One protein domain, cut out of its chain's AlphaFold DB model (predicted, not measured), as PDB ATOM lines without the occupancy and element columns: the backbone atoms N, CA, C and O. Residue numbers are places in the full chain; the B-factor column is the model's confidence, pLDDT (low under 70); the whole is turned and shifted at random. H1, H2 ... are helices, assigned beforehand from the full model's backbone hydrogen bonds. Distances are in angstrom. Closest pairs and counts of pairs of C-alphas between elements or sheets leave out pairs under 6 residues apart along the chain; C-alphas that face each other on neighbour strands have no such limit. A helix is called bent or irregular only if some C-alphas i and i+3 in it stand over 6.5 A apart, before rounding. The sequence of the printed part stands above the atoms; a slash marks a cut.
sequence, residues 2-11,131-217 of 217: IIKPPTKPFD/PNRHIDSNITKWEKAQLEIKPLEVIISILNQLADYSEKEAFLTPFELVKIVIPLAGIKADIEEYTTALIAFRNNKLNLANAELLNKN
ATOM      1  N   ILE A   2       5.384  16.044  32.503       44.97
ATOM      2  CA  ILE A   2       6.034  15.444  31.327       44.97
ATOM      3  C   ILE A   2       7.405  14.959  31.796       44.97
ATOM      4  O   ILE A   2       8.310  15.770  31.985       44.97
ATOM      5  N   ILE A   3       7.539  13.656  32.047       52.72
ATOM      6  CA  ILE A   3       8.832  13.046  32.371       52.72
ATOM      7  C   ILE A   3       9.665  13.091  31.087       52.72
ATOM      8  O   ILE A   3       9.263  12.539  30.060       52.72
ATOM      9  N   LYS A   4      10.788  13.817  31.107       56.59
ATOM     10  CA  LYS A   4      11.697  13.861  29.956       56.59
ATOM     11  C   LYS A   4      12.308  12.469  29.755       56.59
ATOM     12  O   LYS A   4      12.687  11.851  30.749       56.59
ATOM     13  N   PRO A   5      12.442  11.985  28.508       56.47
ATOM     14  CA  PRO A   5      13.122  10.727  28.252       56.47
ATOM     15  C   PRO A   5      14.550  10.786  28.822       56.47
ATOM     16  O   PRO A   5      15.287  11.715  28.481       56.47
ATOM     17  N   PRO A   6      14.944   9.844  29.689       64.31
ATOM     18  CA  PRO A   6      16.292   9.798  30.244       64.31
ATOM     19  C   PRO A   6      17.351   9.678  29.139       64.31
ATOM     20  O   PRO A   6      17.252   8.845  28.235       64.31
ATOM     21  N   THR A   7      18.375  10.526  29.208       69.56
ATOM     22  CA  THR A   7      19.520  10.522  28.288       69.56
ATOM     23  C   THR A   7      20.594   9.558  28.775       69.56
ATOM     24  O   THR A   7      20.877   9.497  29.971       69.56
ATOM     25  N   LYS A   8      21.232   8.827  27.853       78.62
ATOM     26  CA  LYS A   8      22.371   7.967  28.198       78.62
ATOM     27  C   LYS A   8      23.505   8.816  28.799       78.62
ATOM     28  O   LYS A   8      23.805   9.870  28.240       78.62
ATOM     29  N   PRO A   9      24.177   8.355  29.867       85.12
ATOM     30  CA  PRO A   9      25.320   9.062  30.445       85.12
ATOM     31  C   PRO A   9      26.547   9.069  29.514       85.12
ATOM     32  O   PRO A   9      27.406   9.935  29.638       85.12
ATOM     33  N   PHE A  10      26.641   8.105  28.592       89.44
ATOM     34  CA  PHE A  10      27.647   8.013  27.527       89.44
ATOM     35  C   PHE A  10      27.178   7.029  26.437       89.44
ATOM     36  O   PHE A  10      26.318   6.185  26.692       89.44
ATOM     37  N   ASP A  11      27.747   7.117  25.231       84.88
ATOM     38  CA  ASP A  11      27.213   6.473  24.013       84.88
ATOM     39  C   ASP A  11      27.016   4.951  24.115       84.88
ATOM     40  O   ASP A  11      25.991   4.413  23.693       84.88
ATOM     41  N   PRO A 131      29.807  -1.027  36.330       92.19
ATOM     42  CA  PRO A 131      30.435  -2.060  35.500       92.19
ATOM     43  C   PRO A 131      30.816  -3.313  36.311       92.19
ATOM     44  O   PRO A 131      31.061  -3.233  37.521       92.19
ATOM     45  N   ASN A 132      30.854  -4.475  35.653       89.69
ATOM     46  CA  ASN A 132      31.215  -5.719  36.323       89.69
ATOM     47  C   ASN A 132      32.739  -5.858  36.329       89.69
ATOM     48  O   ASN A 132      33.359  -6.281  35.351       89.69
ATOM     49  N   ARG A 133      33.344  -5.525  37.471       85.75
ATOM     50  CA  ARG A 133      34.803  -5.483  37.654       85.75
ATOM     51  C   ARG A 133      35.496  -6.835  37.438       85.75
ATOM     52  O   ARG A 133      36.703  -6.856  37.233       85.75
ATOM     53  N   HIS A 134      34.763  -7.950  37.444       83.38
ATOM     54  CA  HIS A 134      35.333  -9.266  37.152       83.38
ATOM     55  C   HIS A 134      35.560  -9.521  35.656       83.38
ATOM     56  O   HIS A 134      36.287 -10.449  35.303       83.38
ATOM     57  N   ILE A 135      34.909  -8.761  34.767       84.31
ATOM     58  CA  ILE A 135      34.917  -9.036  33.319       84.31
ATOM     59  C   ILE A 135      35.094  -7.795  32.432       84.31
ATOM     60  O   ILE A 135      35.356  -7.948  31.229       84.31
ATOM     61  N   ASP A 136      34.931  -6.595  32.986       85.38
ATOM     62  CA  ASP A 136      35.081  -5.322  32.287       85.38
ATOM     63  C   ASP A 136      36.461  -4.719  32.572       85.38
ATOM     64  O   ASP A 136      36.753  -4.271  33.676       85.38
ATOM     65  N   SER A 137      37.316  -4.690  31.548       80.75
ATOM     66  CA  SER A 137      38.686  -4.169  31.646       80.75
ATOM     67  C   SER A 137      38.803  -2.664  31.388       80.75
ATOM     68  O   SER A 137      39.790  -2.053  31.785       80.75
ATOM     69  N   ASN A 138      37.816  -2.047  30.729       85.56
ATOM     70  CA  ASN A 138      37.788  -0.606  30.475       85.56
ATOM     71  C   ASN A 138      36.521   0.010  31.069       85.56
ATOM     72  O   ASN A 138      35.457  -0.009  30.449       85.56
ATOM     73  N   ILE A 139      36.662   0.572  32.269       90.06
ATOM     74  CA  ILE A 139      35.564   1.175  33.034       90.06
ATOM     75  C   ILE A 139      35.666   2.702  33.140       90.06
ATOM     76  O   ILE A 139      34.841   3.336  33.787       90.06
ATOM     77  N   THR A 140      36.613   3.318  32.428       91.94
ATOM     78  CA  THR A 140      36.931   4.754  32.527       91.94
ATOM     79  C   THR A 140      35.712   5.664  32.333       91.94
ATOM     80  O   THR A 140      35.587   6.691  32.992       91.94
ATOM     81  N   LYS A 141      34.798   5.321  31.412       92.50
ATOM     82  CA  LYS A 141      33.575   6.112  31.180       92.50
ATOM     83  C   LYS A 141      32.607   6.039  32.366       92.50
ATOM     84  O   LYS A 141      32.039   7.062  32.735       92.50
ATOM     85  N   TRP A 142      32.473   4.863  32.980       93.31
ATOM     86  CA  TRP A 142      31.675   4.662  34.192       93.31
ATOM     87  C   TRP A 142      32.265   5.438  35.371       93.31
ATOM     88  O   TRP A 142      31.539   6.150  36.057       93.31
ATOM     89  N   GLU A 143      33.588   5.389  35.545       93.44
ATOM     90  CA  GLU A 143      34.292   6.140  36.592       93.44
ATOM     91  C   GLU A 143      34.167   7.656  36.403       93.44
ATOM     92  O   GLU A 143      33.842   8.370  37.351       93.44
ATOM     93  N   LYS A 144      34.340   8.159  35.172       93.81
ATOM     94  CA  LYS A 144      34.142   9.582  34.840       93.81
ATOM     95  C   LYS A 144      32.712  10.052  35.104       93.81
ATOM     96  O   LYS A 144      32.524  11.173  35.563       93.81
ATOM     97  N   ALA A 145      31.719   9.202  34.843       91.44
ATOM     98  CA  ALA A 145      30.319   9.461  35.175       91.44
ATOM     99  C   ALA A 145      30.001   9.252  36.672       91.44
ATOM    100  O   ALA A 145      28.873   9.503  37.107       91.44
ATOM    101  N   GLN A 146      30.975   8.784  37.464       93.88
ATOM    102  CA  GLN A 146      30.812   8.369  38.858       93.88
ATOM    103  C   GLN A 146      29.621   7.419  39.023       93.88
ATOM    104  O   GLN A 146      28.787   7.600  39.913       93.88
ATOM    105  N   LEU A 147      29.481   6.480  38.091       93.19
ATOM    106  CA  LEU A 147      28.325   5.610  37.977       93.19
ATOM    107  C   LEU A 147      28.712   4.190  38.378       93.19
ATOM    108  O   LEU A 147      29.555   3.562  37.743       93.19
ATOM    109  N   GLU A 148      28.050   3.691  39.412       94.00
ATOM    110  CA  GLU A 148      28.068   2.292  39.809       94.00
ATOM    111  C   GLU A 148      26.630   1.891  40.129       94.00
ATOM    112  O   GLU A 148      25.917   2.617  40.823       94.00
ATOM    113  N   ILE A 149      26.173   0.776  39.572       94.88
ATOM    114  CA  ILE A 149      24.779   0.341  39.686       94.88
ATOM    115  C   ILE A 149      24.755  -1.073  40.238       94.88
ATOM    116  O   ILE A 149      25.504  -1.923  39.768       94.88
ATOM    117  N   LYS A 150      23.843  -1.353  41.168       95.19
ATOM    118  CA  LYS A 150      23.510  -2.715  41.590       95.19
ATOM    119  C   LYS A 150      22.230  -3.174  40.895       95.19
ATOM    120  O   LYS A 150      21.144  -2.998  41.444       95.19
ATOM    121  N   PRO A 151      22.309  -3.707  39.664       94.81
ATOM    122  CA  PRO A 151      21.141  -3.847  38.799       94.81
ATOM    123  C   PRO A 151      20.061  -4.754  39.393       94.81
ATOM    124  O   PRO A 151      18.880  -4.444  39.273       94.81
ATOM    125  N   LEU A 152      20.443  -5.841  40.073       94.75
ATOM    126  CA  LEU A 152      19.477  -6.737  40.709       94.75
ATOM    127  C   LEU A 152      18.822  -6.108  41.942       94.75
ATOM    128  O   LEU A 152      17.614  -6.247  42.110       94.75
ATOM    129  N   GLU A 153      19.584  -5.383  42.771       96.19
ATOM    130  CA  GLU A 153      19.008  -4.637  43.901       96.19
ATOM    131  C   GLU A 153      18.028  -3.567  43.409       96.19
ATOM    132  O   GLU A 153      16.945  -3.433  43.975       96.19
ATOM    133  N   VAL A 154      18.365  -2.855  42.327       97.06
ATOM    134  CA  VAL A 154      17.479  -1.860  41.701       97.06
ATOM    135  C   VAL A 154      16.190  -2.516  41.207       97.06
ATOM    136  O   VAL A 154      15.111  -2.051  41.558       97.06
ATOM    137  N   ILE A 155      16.276  -3.620  40.454       97.12
ATOM    138  CA  ILE A 155      15.093  -4.342  39.954       97.12
ATOM    139  C   ILE A 155      14.190  -4.787  41.112       97.12
ATOM    140  O   ILE A 155      12.988  -4.539  41.071       97.12
ATOM    141  N   ILE A 156      14.754  -5.404  42.154       97.06
ATOM    142  CA  ILE A 156      13.980  -5.873  43.314       97.06
ATOM    143  C   ILE A 156      13.334  -4.693  44.049       97.06
ATOM    144  O   ILE A 156      12.166  -4.770  44.419       97.06
ATOM    145  N   SER A 157      14.060  -3.586  44.222       97.75
ATOM    146  CA  SER A 157      13.542  -2.391  44.901       97.75
ATOM    147  C   SER A 157      12.380  -1.759  44.133       97.75
ATOM    148  O   SER A 157      11.380  -1.387  44.740       97.75
ATOM    149  N   ILE A 158      12.477  -1.703  42.799       97.94
ATOM    150  CA  ILE A 158      11.388  -1.247  41.926       97.94
ATOM    151  C   ILE A 158      10.168  -2.159  42.074       97.94
ATOM    152  O   ILE A 158       9.063  -1.665  42.270       97.94
ATOM    153  N   LEU A 159      10.352  -3.481  41.999       98.06
ATOM    154  CA  LEU A 159       9.246  -4.438  42.108       98.06
ATOM    155  C   LEU A 159       8.545  -4.356  43.468       98.06
ATOM    156  O   LEU A 159       7.318  -4.380  43.506       98.06
ATOM    157  N   ASN A 160       9.301  -4.200  44.557       97.56
ATOM    158  CA  ASN A 160       8.738  -4.019  45.894       97.56
ATOM    159  C   ASN A 160       7.904  -2.734  45.986       97.56
ATOM    160  O   ASN A 160       6.757  -2.788  46.414       97.56
ATOM    161  N   GLN A 161       8.425  -1.597  45.513       97.69
ATOM    162  CA  GLN A 161       7.670  -0.341  45.565       97.69
ATOM    163  C   GLN A 161       6.448  -0.353  44.623       97.69
ATOM    164  O   GLN A 161       5.415   0.235  44.935       97.69
ATOM    165  N   LEU A 162       6.519  -1.049  43.483       97.31
ATOM    166  CA  LEU A 162       5.342  -1.277  42.639       97.31
ATOM    167  C   LEU A 162       4.303  -2.159  43.335       97.31
ATOM    168  O   LEU A 162       3.116  -1.898  43.179       97.31
ATOM    169  N   ALA A 163       4.722  -3.165  44.107       97.00
ATOM    170  CA  ALA A 163       3.812  -4.000  44.889       97.00
ATOM    171  C   ALA A 163       3.093  -3.201  45.984       97.00
ATOM    172  O   ALA A 163       1.888  -3.384  46.155       97.00
ATOM    173  N   ASP A 164       3.794  -2.270  46.642       94.88
ATOM    174  CA  ASP A 164       3.194  -1.338  47.608       94.88
ATOM    175  C   ASP A 164       2.116  -0.452  46.958       94.88
ATOM    176  O   ASP A 164       1.124  -0.096  47.595       94.88
ATOM    177  N   TYR A 165       2.286  -0.112  45.674       90.06
ATOM    178  CA  TYR A 165       1.280   0.609  44.891       90.06
ATOM    179  C   TYR A 165       0.114  -0.300  44.465       90.06
ATOM    180  O   TYR A 165      -1.057   0.053  44.625       90.06
ATOM    181  N   SER A 166       0.417  -1.463  43.882       92.62
ATOM    182  CA  SER A 166      -0.547  -2.503  43.519       92.62
ATOM    183  C   SER A 166       0.163  -3.800  43.127       92.62
ATOM    184  O   SER A 166       1.008  -3.802  42.234       92.62
ATOM    185  N   GLU A 167      -0.278  -4.942  43.662       92.56
ATOM    186  CA  GLU A 167       0.227  -6.265  43.250       92.56
ATOM    187  C   GLU A 167       0.144  -6.501  41.731       92.56
ATOM    188  O   GLU A 167       1.014  -7.143  41.148       92.56
ATOM    189  N   LYS A 168      -0.871  -5.942  41.059       94.00
ATOM    190  CA  LYS A 168      -1.037  -6.066  39.598       94.00
ATOM    191  C   LYS A 168       0.013  -5.291  38.811       94.00
ATOM    192  O   LYS A 168       0.247  -5.606  37.651       94.00
ATOM    193  N   GLU A 169       0.621  -4.287  39.430       94.00
ATOM    194  CA  GLU A 169       1.671  -3.456  38.849       94.00
ATOM    195  C   GLU A 169       3.073  -3.974  39.210       94.00
ATOM    196  O   GLU A 169       4.059  -3.489  38.655       94.00
ATOM    197  N   ALA A 170       3.192  -4.985  40.079       96.31
ATOM    198  CA  ALA A 170       4.452  -5.541  40.581       96.31
ATOM    199  C   ALA A 170       5.184  -6.445  39.567       96.31
ATOM    200  O   ALA A 170       5.603  -7.561  39.870       96.31
ATOM    201  N   PHE A 171       5.341  -5.968  38.337       96.62
ATOM    202  CA  PHE A 171       6.073  -6.644  37.273       96.62
ATOM    203  C   PHE A 171       6.953  -5.657  36.507       96.62
ATOM    204  O   PHE A 171       6.800  -4.443  36.616       96.62
ATOM    205  N   LEU A 172       7.868  -6.186  35.699       96.75
ATOM    206  CA  LEU A 172       8.644  -5.426  34.724       96.75
ATOM    207  C   LEU A 172       8.681  -6.195  33.409       96.75
ATOM    208  O   LEU A 172       9.029  -7.376  33.378       96.75
ATOM    209  N   THR A 173       8.363  -5.518  32.311       95.56
ATOM    210  CA  THR A 173       8.570  -6.080  30.973       95.56
ATOM    211  C   THR A 173      10.006  -5.839  30.490       95.56
ATOM    212  O   THR A 173      10.646  -4.865  30.902       95.56
ATOM    213  N   PRO A 174      10.523  -6.648  29.546       91.94
ATOM    214  CA  PRO A 174      11.811  -6.371  28.910       91.94
ATOM    215  C   PRO A 174      11.870  -4.983  28.254       91.94
ATOM    216  O   PRO A 174      12.907  -4.323  28.284       91.94
ATOM    217  N   PHE A 175      10.750  -4.519  27.690       91.19
ATOM    218  CA  PHE A 175      10.655  -3.191  27.093       91.19
ATOM    219  C   PHE A 175      10.835  -2.091  28.144       91.19
ATOM    220  O   PHE A 175      11.662  -1.201  27.960       91.19
ATOM    221  N   GLU A 176      10.113  -2.175  29.263       93.69
ATOM    222  CA  GLU A 176      10.223  -1.227  30.378       93.69
ATOM    223  C   GLU A 176      11.629  -1.221  30.982       93.69
ATOM    224  O   GLU A 176      12.201  -0.154  31.214       93.69
ATOM    225  N   LEU A 177      12.231  -2.400  31.159       93.38
ATOM    226  CA  LEU A 177      13.604  -2.518  31.637       93.38
ATOM    227  C   LEU A 177      14.573  -1.757  30.719       93.38
ATOM    228  O   LEU A 177      15.366  -0.940  31.183       93.38
ATOM    229  N   VAL A 178      14.489  -1.984  29.406       89.81
ATOM    230  CA  VAL A 178      15.417  -1.388  28.432       89.81
ATOM    231  C   VAL A 178      15.160   0.099  28.201       89.81
ATOM    232  O   VAL A 178      16.111   0.859  28.017       89.81
ATOM    233  N   LYS A 179      13.897   0.528  28.160       88.75
ATOM    234  CA  LYS A 179      13.521   1.885  27.737       88.75
ATOM    235  C   LYS A 179      13.308   2.860  28.887       88.75
ATOM    236  O   LYS A 179      13.370   4.061  28.644       88.75
ATOM    237  N   ILE A 180      13.077   2.369  30.103       91.50
ATOM    238  CA  ILE A 180      12.797   3.204  31.278       91.50
ATOM    239  C   ILE A 180      13.866   2.968  32.342       91.50
ATOM    240  O   ILE A 180      14.623   3.883  32.656       91.50
ATOM    241  N   VAL A 181      13.988   1.736  32.844       94.00
ATOM    242  CA  VAL A 181      14.843   1.436  34.006       94.00
ATOM    243  C   VAL A 181      16.324   1.660  33.704       94.00
ATOM    244  O   VAL A 181      16.986   2.421  34.404       94.00
ATOM    245  N   ILE A 182      16.867   1.049  32.648       92.56
ATOM    246  CA  ILE A 182      18.294   1.188  32.319       92.56
ATOM    247  C   ILE A 182      18.684   2.667  32.133       92.56
ATOM    248  O   ILE A 182      19.663   3.099  32.750       92.56
ATOM    249  N   PRO A 183      17.955   3.469  31.332       91.19
ATOM    250  CA  PRO A 183      18.232   4.895  31.199       91.19
ATOM    251  C   PRO A 183      18.140   5.699  32.503       91.19
ATOM    252  O   PRO A 183      19.037   6.496  32.766       91.19
ATOM    253  N   LEU A 184      17.110   5.479  33.332       92.62
ATOM    254  CA  LEU A 184      16.957   6.167  34.623       92.62
ATOM    255  C   LEU A 184      18.118   5.855  35.577       92.62
ATOM    256  O   LEU A 184      18.640   6.746  36.246       92.62
ATOM    257  N   ALA A 185      18.623   4.624  35.547       93.31
ATOM    258  CA  ALA A 185      19.811   4.270  36.311       93.31
ATOM    259  C   ALA A 185      21.066   5.011  35.847       93.31
ATOM    260  O   ALA A 185      21.927   5.328  36.664       93.31
ATOM    261  N   GLY A 186      21.145   5.364  34.562       90.81
ATOM    262  CA  GLY A 186      22.252   6.144  34.009       90.81
ATOM    263  C   GLY A 186      22.316   7.577  34.540       90.81
ATOM    264  O   GLY A 186      23.401   8.154  34.584       90.81
ATOM    265  N   ILE A 187      21.180   8.127  34.978       90.00
ATOM    266  CA  ILE A 187      21.081   9.458  35.593       90.00
ATOM    267  C   ILE A 187      20.969   9.402  37.123       90.00
ATOM    268  O   ILE A 187      20.719  10.429  37.742       90.00
ATOM    269  N   LYS A 188      21.196   8.224  37.727       91.75
ATOM    270  CA  LYS A 188      21.142   7.994  39.183       91.75
ATOM    271  C   LYS A 188      19.778   8.329  39.801       91.75
ATOM    272  O   LYS A 188      19.730   8.843  40.914       91.75
ATOM    273  N   ALA A 189      18.703   8.028  39.073       92.38
ATOM    274  CA  ALA A 189      17.346   8.215  39.567       92.38
ATOM    275  C   ALA A 189      17.105   7.423  40.863       92.38
ATOM    276  O   ALA A 189      17.663   6.329  41.037       92.38
ATOM    277  N   ASP A 190      16.267   7.959  41.745       94.62
ATOM    278  CA  ASP A 190      15.804   7.248  42.936       94.62
ATOM    279  C   ASP A 190      14.672   6.256  42.613       94.62
ATOM    280  O   ASP A 190      14.138   6.228  41.504       94.62
ATOM    281  N   ILE A 191      14.323   5.398  43.578       96.00
ATOM    282  CA  ILE A 191      13.329   4.324  43.397       96.00
ATOM    283  C   ILE A 191      11.936   4.880  43.028       96.00
ATOM    284  O   ILE A 191      11.275   4.315  42.151       96.00
ATOM    285  N   GLU A 192      11.546   6.030  43.588       94.88
ATOM    286  CA  GLU A 192      10.264   6.695  43.319       94.88
ATOM    287  C   GLU A 192      10.178   7.228  41.880       94.88
ATOM    288  O   GLU A 192       9.132   7.117  41.228       94.88
ATOM    289  N   GLU A 193      11.279   7.745  41.337       93.88
ATOM    290  CA  GLU A 193      11.349   8.185  39.944       93.88
ATOM    291  C   GLU A 193      11.124   7.022  38.963       93.88
ATOM    292  O   GLU A 193      10.402   7.188  37.972       93.88
ATOM    293  N   TYR A 194      11.670   5.826  39.237       94.81
ATOM    294  CA  TYR A 194      11.404   4.647  38.399       94.81
ATOM    295  C   TYR A 194       9.934   4.261  38.425       94.81
ATOM    296  O   TYR A 194       9.331   4.079  37.365       94.81
ATOM    297  N   THR A 195       9.355   4.107  39.616       95.81
ATOM    298  CA  THR A 195       7.975   3.632  39.750       95.81
ATOM    299  C   THR A 195       6.988   4.641  39.179       95.81
ATOM    300  O   THR A 195       6.100   4.257  38.415       95.81
ATOM    301  N   THR A 196       7.217   5.936  39.400       93.88
ATOM    302  CA  THR A 196       6.438   7.014  38.778       93.88
ATOM    303  C   THR A 196       6.509   6.955  37.252       93.88
ATOM    304  O   THR A 196       5.475   7.047  36.584       93.88
ATOM    305  N   ALA A 197       7.699   6.764  36.675       92.88
ATOM    306  CA  ALA A 197       7.861   6.659  35.226       92.88
ATOM    307  C   ALA A 197       7.181   5.412  34.640       92.88
ATOM    308  O   ALA A 197       6.537   5.505  33.593       92.88
ATOM    309  N   LEU A 198       7.279   4.266  35.319       94.69
ATOM    310  CA  LEU A 198       6.647   3.009  34.908       94.69
ATOM    311  C   LEU A 198       5.120   3.114  34.931       94.69
ATOM    312  O   LEU A 198       4.466   2.837  33.925       94.69
ATOM    313  N   ILE A 199       4.545   3.604  36.032       94.44
ATOM    314  CA  ILE A 199       3.096   3.810  36.153       94.44
ATOM    315  C   ILE A 199       2.606   4.861  35.152       94.44
ATOM    316  O   ILE A 199       1.547   4.696  34.541       94.44
ATOM    317  N   ALA A 200       3.365   5.939  34.929       92.19
ATOM    318  CA  ALA A 200       3.027   6.926  33.908       92.19
ATOM    319  C   ALA A 200       3.038   6.312  32.500       92.19
ATOM    320  O   ALA A 200       2.124   6.579  31.719       92.19
ATOM    321  N   PHE A 201       4.027   5.476  32.181       92.12
ATOM    322  CA  PHE A 201       4.112   4.777  30.899       92.12
ATOM    323  C   PHE A 201       2.921   3.841  30.678       92.12
ATOM    324  O   PHE A 201       2.233   3.968  29.666       92.12
ATOM    325  N   ARG A 202       2.601   2.985  31.655       93.56
ATOM    326  CA  ARG A 202       1.463   2.049  31.581       93.56
ATOM    327  C   ARG A 202       0.118   2.749  31.417       93.56
ATOM    328  O   ARG A 202      -0.754   2.267  30.705       93.56
ATOM    329  N   ASN A 203      -0.021   3.933  32.012       92.06
ATOM    330  CA  ASN A 203      -1.211   4.773  31.887       92.06
ATOM    331  C   ASN A 203      -1.216   5.676  30.640       92.06
ATOM    332  O   ASN A 203      -2.045   6.584  30.558       92.06
ATOM    333  N   ASN A 204      -0.298   5.477  29.686       88.44
ATOM    334  CA  ASN A 204      -0.141   6.300  28.478       88.44
ATOM    335  C   ASN A 204       0.131   7.796  28.757       88.44
ATOM    336  O   ASN A 204      -0.115   8.656  27.913       88.44
ATOM    337  N   LYS A 205       0.657   8.120  29.943       85.81
ATOM    338  CA  LYS A 205       1.034   9.481  30.370       85.81
ATOM    339  C   LYS A 205       2.508   9.808  30.104       85.81
ATOM    340  O   LYS A 205       2.921  10.950  30.297       85.81
ATOM    341  N   LEU A 206       3.293   8.829  29.654       81.81
ATOM    342  CA  LEU A 206       4.679   8.983  29.214       81.81
ATOM    343  C   LEU A 206       4.838   8.382  27.812       81.81
ATOM    344  O   LEU A 206       4.628   7.188  27.624       81.81
ATOM    345  N   ASN A 207       5.220   9.207  26.833       76.50
ATOM    346  CA  ASN A 207       5.450   8.767  25.457       76.50
ATOM    347  C   ASN A 207       6.953   8.589  25.185       76.50
ATOM    348  O   ASN A 207       7.725   9.545  25.262       76.50
ATOM    349  N   LEU A 208       7.350   7.363  24.835       75.56
ATOM    350  CA  LEU A 208       8.740   6.984  24.554       75.56
ATOM    351  C   LEU A 208       9.073   6.929  23.049       75.56
ATOM    352  O   LEU A 208      10.199   6.578  22.701       75.56
ATOM    353  N   ALA A 209       8.148   7.305  22.154       62.22
ATOM    354  CA  ALA A 209       8.320   7.224  20.695       62.22
ATOM    355  C   ALA A 209       9.527   8.022  20.161       62.22
ATOM    356  O   ALA A 209      10.119   7.654  19.152       62.22
ATOM    357  N   ASN A 210       9.972   9.063  20.874       48.91
ATOM    358  CA  ASN A 210      11.154   9.847  20.491       48.91
ATOM    359  C   ASN A 210      12.487   9.260  21.001       48.91
ATOM    360  O   ASN A 210      13.553   9.730  20.606       48.91
ATOM    361  N   ALA A 211      12.467   8.223  21.848       50.50
ATOM    362  CA  ALA A 211      13.685   7.581  22.356       50.50
ATOM    363  C   ALA A 211      14.380   6.680  21.308       50.50
ATOM    364  O   ALA A 211      15.486   6.178  21.532       50.50
ATOM    365  N   GLU A 212      13.752   6.454  20.149       42.72
ATOM    366  CA  GLU A 212      14.331   5.692  19.036       42.72
ATOM    367  C   GLU A 212      15.409   6.468  18.265       42.72
ATOM    368  O   GLU A 212      16.320   5.854  17.711       42.72
ATOM    369  N   LEU A 213      15.392   7.804  18.315       36.16
ATOM    370  CA  LEU A 213      16.380   8.650  17.634       36.16
ATOM    371  C   LEU A 213      17.740   8.721  18.357       36.16
ATOM    372  O   LEU A 213      18.712   9.175  17.770       36.16
ATOM    373  N   LEU A 214      17.837   8.218  19.595       39.09
ATOM    374  CA  LEU A 214      19.081   8.154  20.388       39.09
ATOM    375  C   LEU A 214      19.714   6.745  20.423       39.09
ATOM    376  O   LEU A 214      20.682   6.497  21.146       39.09
ATOM    377  N   ASN A 215      19.137   5.791  19.685       37.44
ATOM    378  CA  ASN A 215      19.611   4.403  19.601       37.44
ATOM    379  C   ASN A 215      20.138   4.014  18.212       37.44
ATOM    380  O   ASN A 215      20.579   2.881  18.031       37.44
ATOM    381  N   LYS A 216      20.118   4.942  17.252       29.27
ATOM    382  CA  LYS A 216      20.835   4.833  15.981       29.27
ATOM    383  C   LYS A 216      22.019   5.791  16.038       29.27
ATOM    384  O   LYS A 216      21.831   6.949  15.695       29.27
ATOM    385  N   ASN A 217      23.144   5.328  16.581       33.44
ATOM    386  CA  ASN A 217      24.529   5.757  16.321       33.44
ATOM    387  C   ASN A 217      25.453   4.964  17.247       33.44
ATOM    388  O   ASN A 217      25.240   5.027  18.478       33.44
TER     389      ASN A 217
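Overview. This is residues 2 to 11 and 131 to 217 of the 217 residues of an uncharacterized protein of Beggiatoa sp. 4572_84 (UniProt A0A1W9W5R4). Three helices, H2, H3 and H4, make a small core: H3 and H4 form a helical hairpin, and the first turns of H4 pack on H2. H1 lies out at one end of the longest axis, where residues 133 to 138 of the stretch before it stick out, while H5, a short and poorly formed last helix, lies off to one side beyond H3. The printed part has 97 residues in two pieces, with five named helices in the order H1, H2, H3, H4, H5 and no named strand; its class is all helix. It is compact, with a radius of gyration of the C-alphas of 14.2 A, and the C-alphas span 41 by 29 by 19 A.

Along the chain. The printed part begins at Ile 2, whose C-alpha is at (6.034, 15.444, 31.327), and residues 2 to 11 hold no named helix. After the cut it takes up again at Pro 131. H1 is residues 140 to 144, Thr 140 to Lys 144, and measures 6.0 A from first to last C-alpha; C-alpha 140 is at (36.931, 4.754, 32.527). H2 is residues 151 to 165, the longest helix with 15 residues, and is 21.2 A long, from C-alpha 151 at (21.141, -3.847, 38.799) to C-alpha 165 at (1.280, 0.609, 44.891). H3 is residues 174 to 186 and is 17.1 A long; it is irregular, but only just, for C-alphas 179 and 182 are 6.7 A apart, and its line is a rough one. H4 is residues 191 to 202 and is 16.9 A long. H5 is residues 209 to 214 and is 10.8 A long, ending with C-alpha 214 at (19.081, 8.154, 20.388); it is neither bent nor irregular, but only just, as C-alphas 209 and 212 are 6.4 A apart.

Arrangement. H2 and H4 touch, and their closest C-alphas, those of Ile 158 and Ile 191, are 6.1 A apart. H4 touches H2 with residues 191 to 195 alone. Their lines stand at a steep tilt of 66 degrees, the same way. H3 and H4 touch as well, H4 with residues 193 to 198 alone, and the closest C-alphas, those of Val 181 and Tyr 194, are 6.4 A apart. These two form a helical hairpin, running opposite ways at a tilt of 35.1 degrees, which is only just steep. H2 and H3 are near each other, with 10 pairs of C-alphas within 10 A. H5 is close to H3 but not clearly touching: the closest C-alphas, those of Lys 179 and Ala 211, are 7.8 A apart, and the lines stand at a steep tilt of 57 degrees, the same way. H2 and H5 are apart. H1 touches no helix, and it is apart from H2, H3, H4 and H5. In H1, H2 and H4 every O i to N i+4 pair is within hydrogen-bond range; in H3 7 of 9 are, and in H5 0 of 2, with 0 of 3 O i to N i+3 pairs within range.

Size, cuts and confidence. The two C-alphas farthest apart in the domain, those of Ser 137 and Ser 166, are 41.0 A apart. Residues 12 to 130 are cut out and not printed, and C-alphas 11 and 131 are 14.7 A apart across the cut. The link from H3 to H4 is tight; those from H1 to H2, from H2 to H3 and from H4 to H5 are short. No link between named helices is long. The mean pLDDT of the printed part is 85.2. The model's confidence is under 70 for residues 2 to 7 and 209 to 217, and H5 has a mean of 47. Residue 217 is the chain's last.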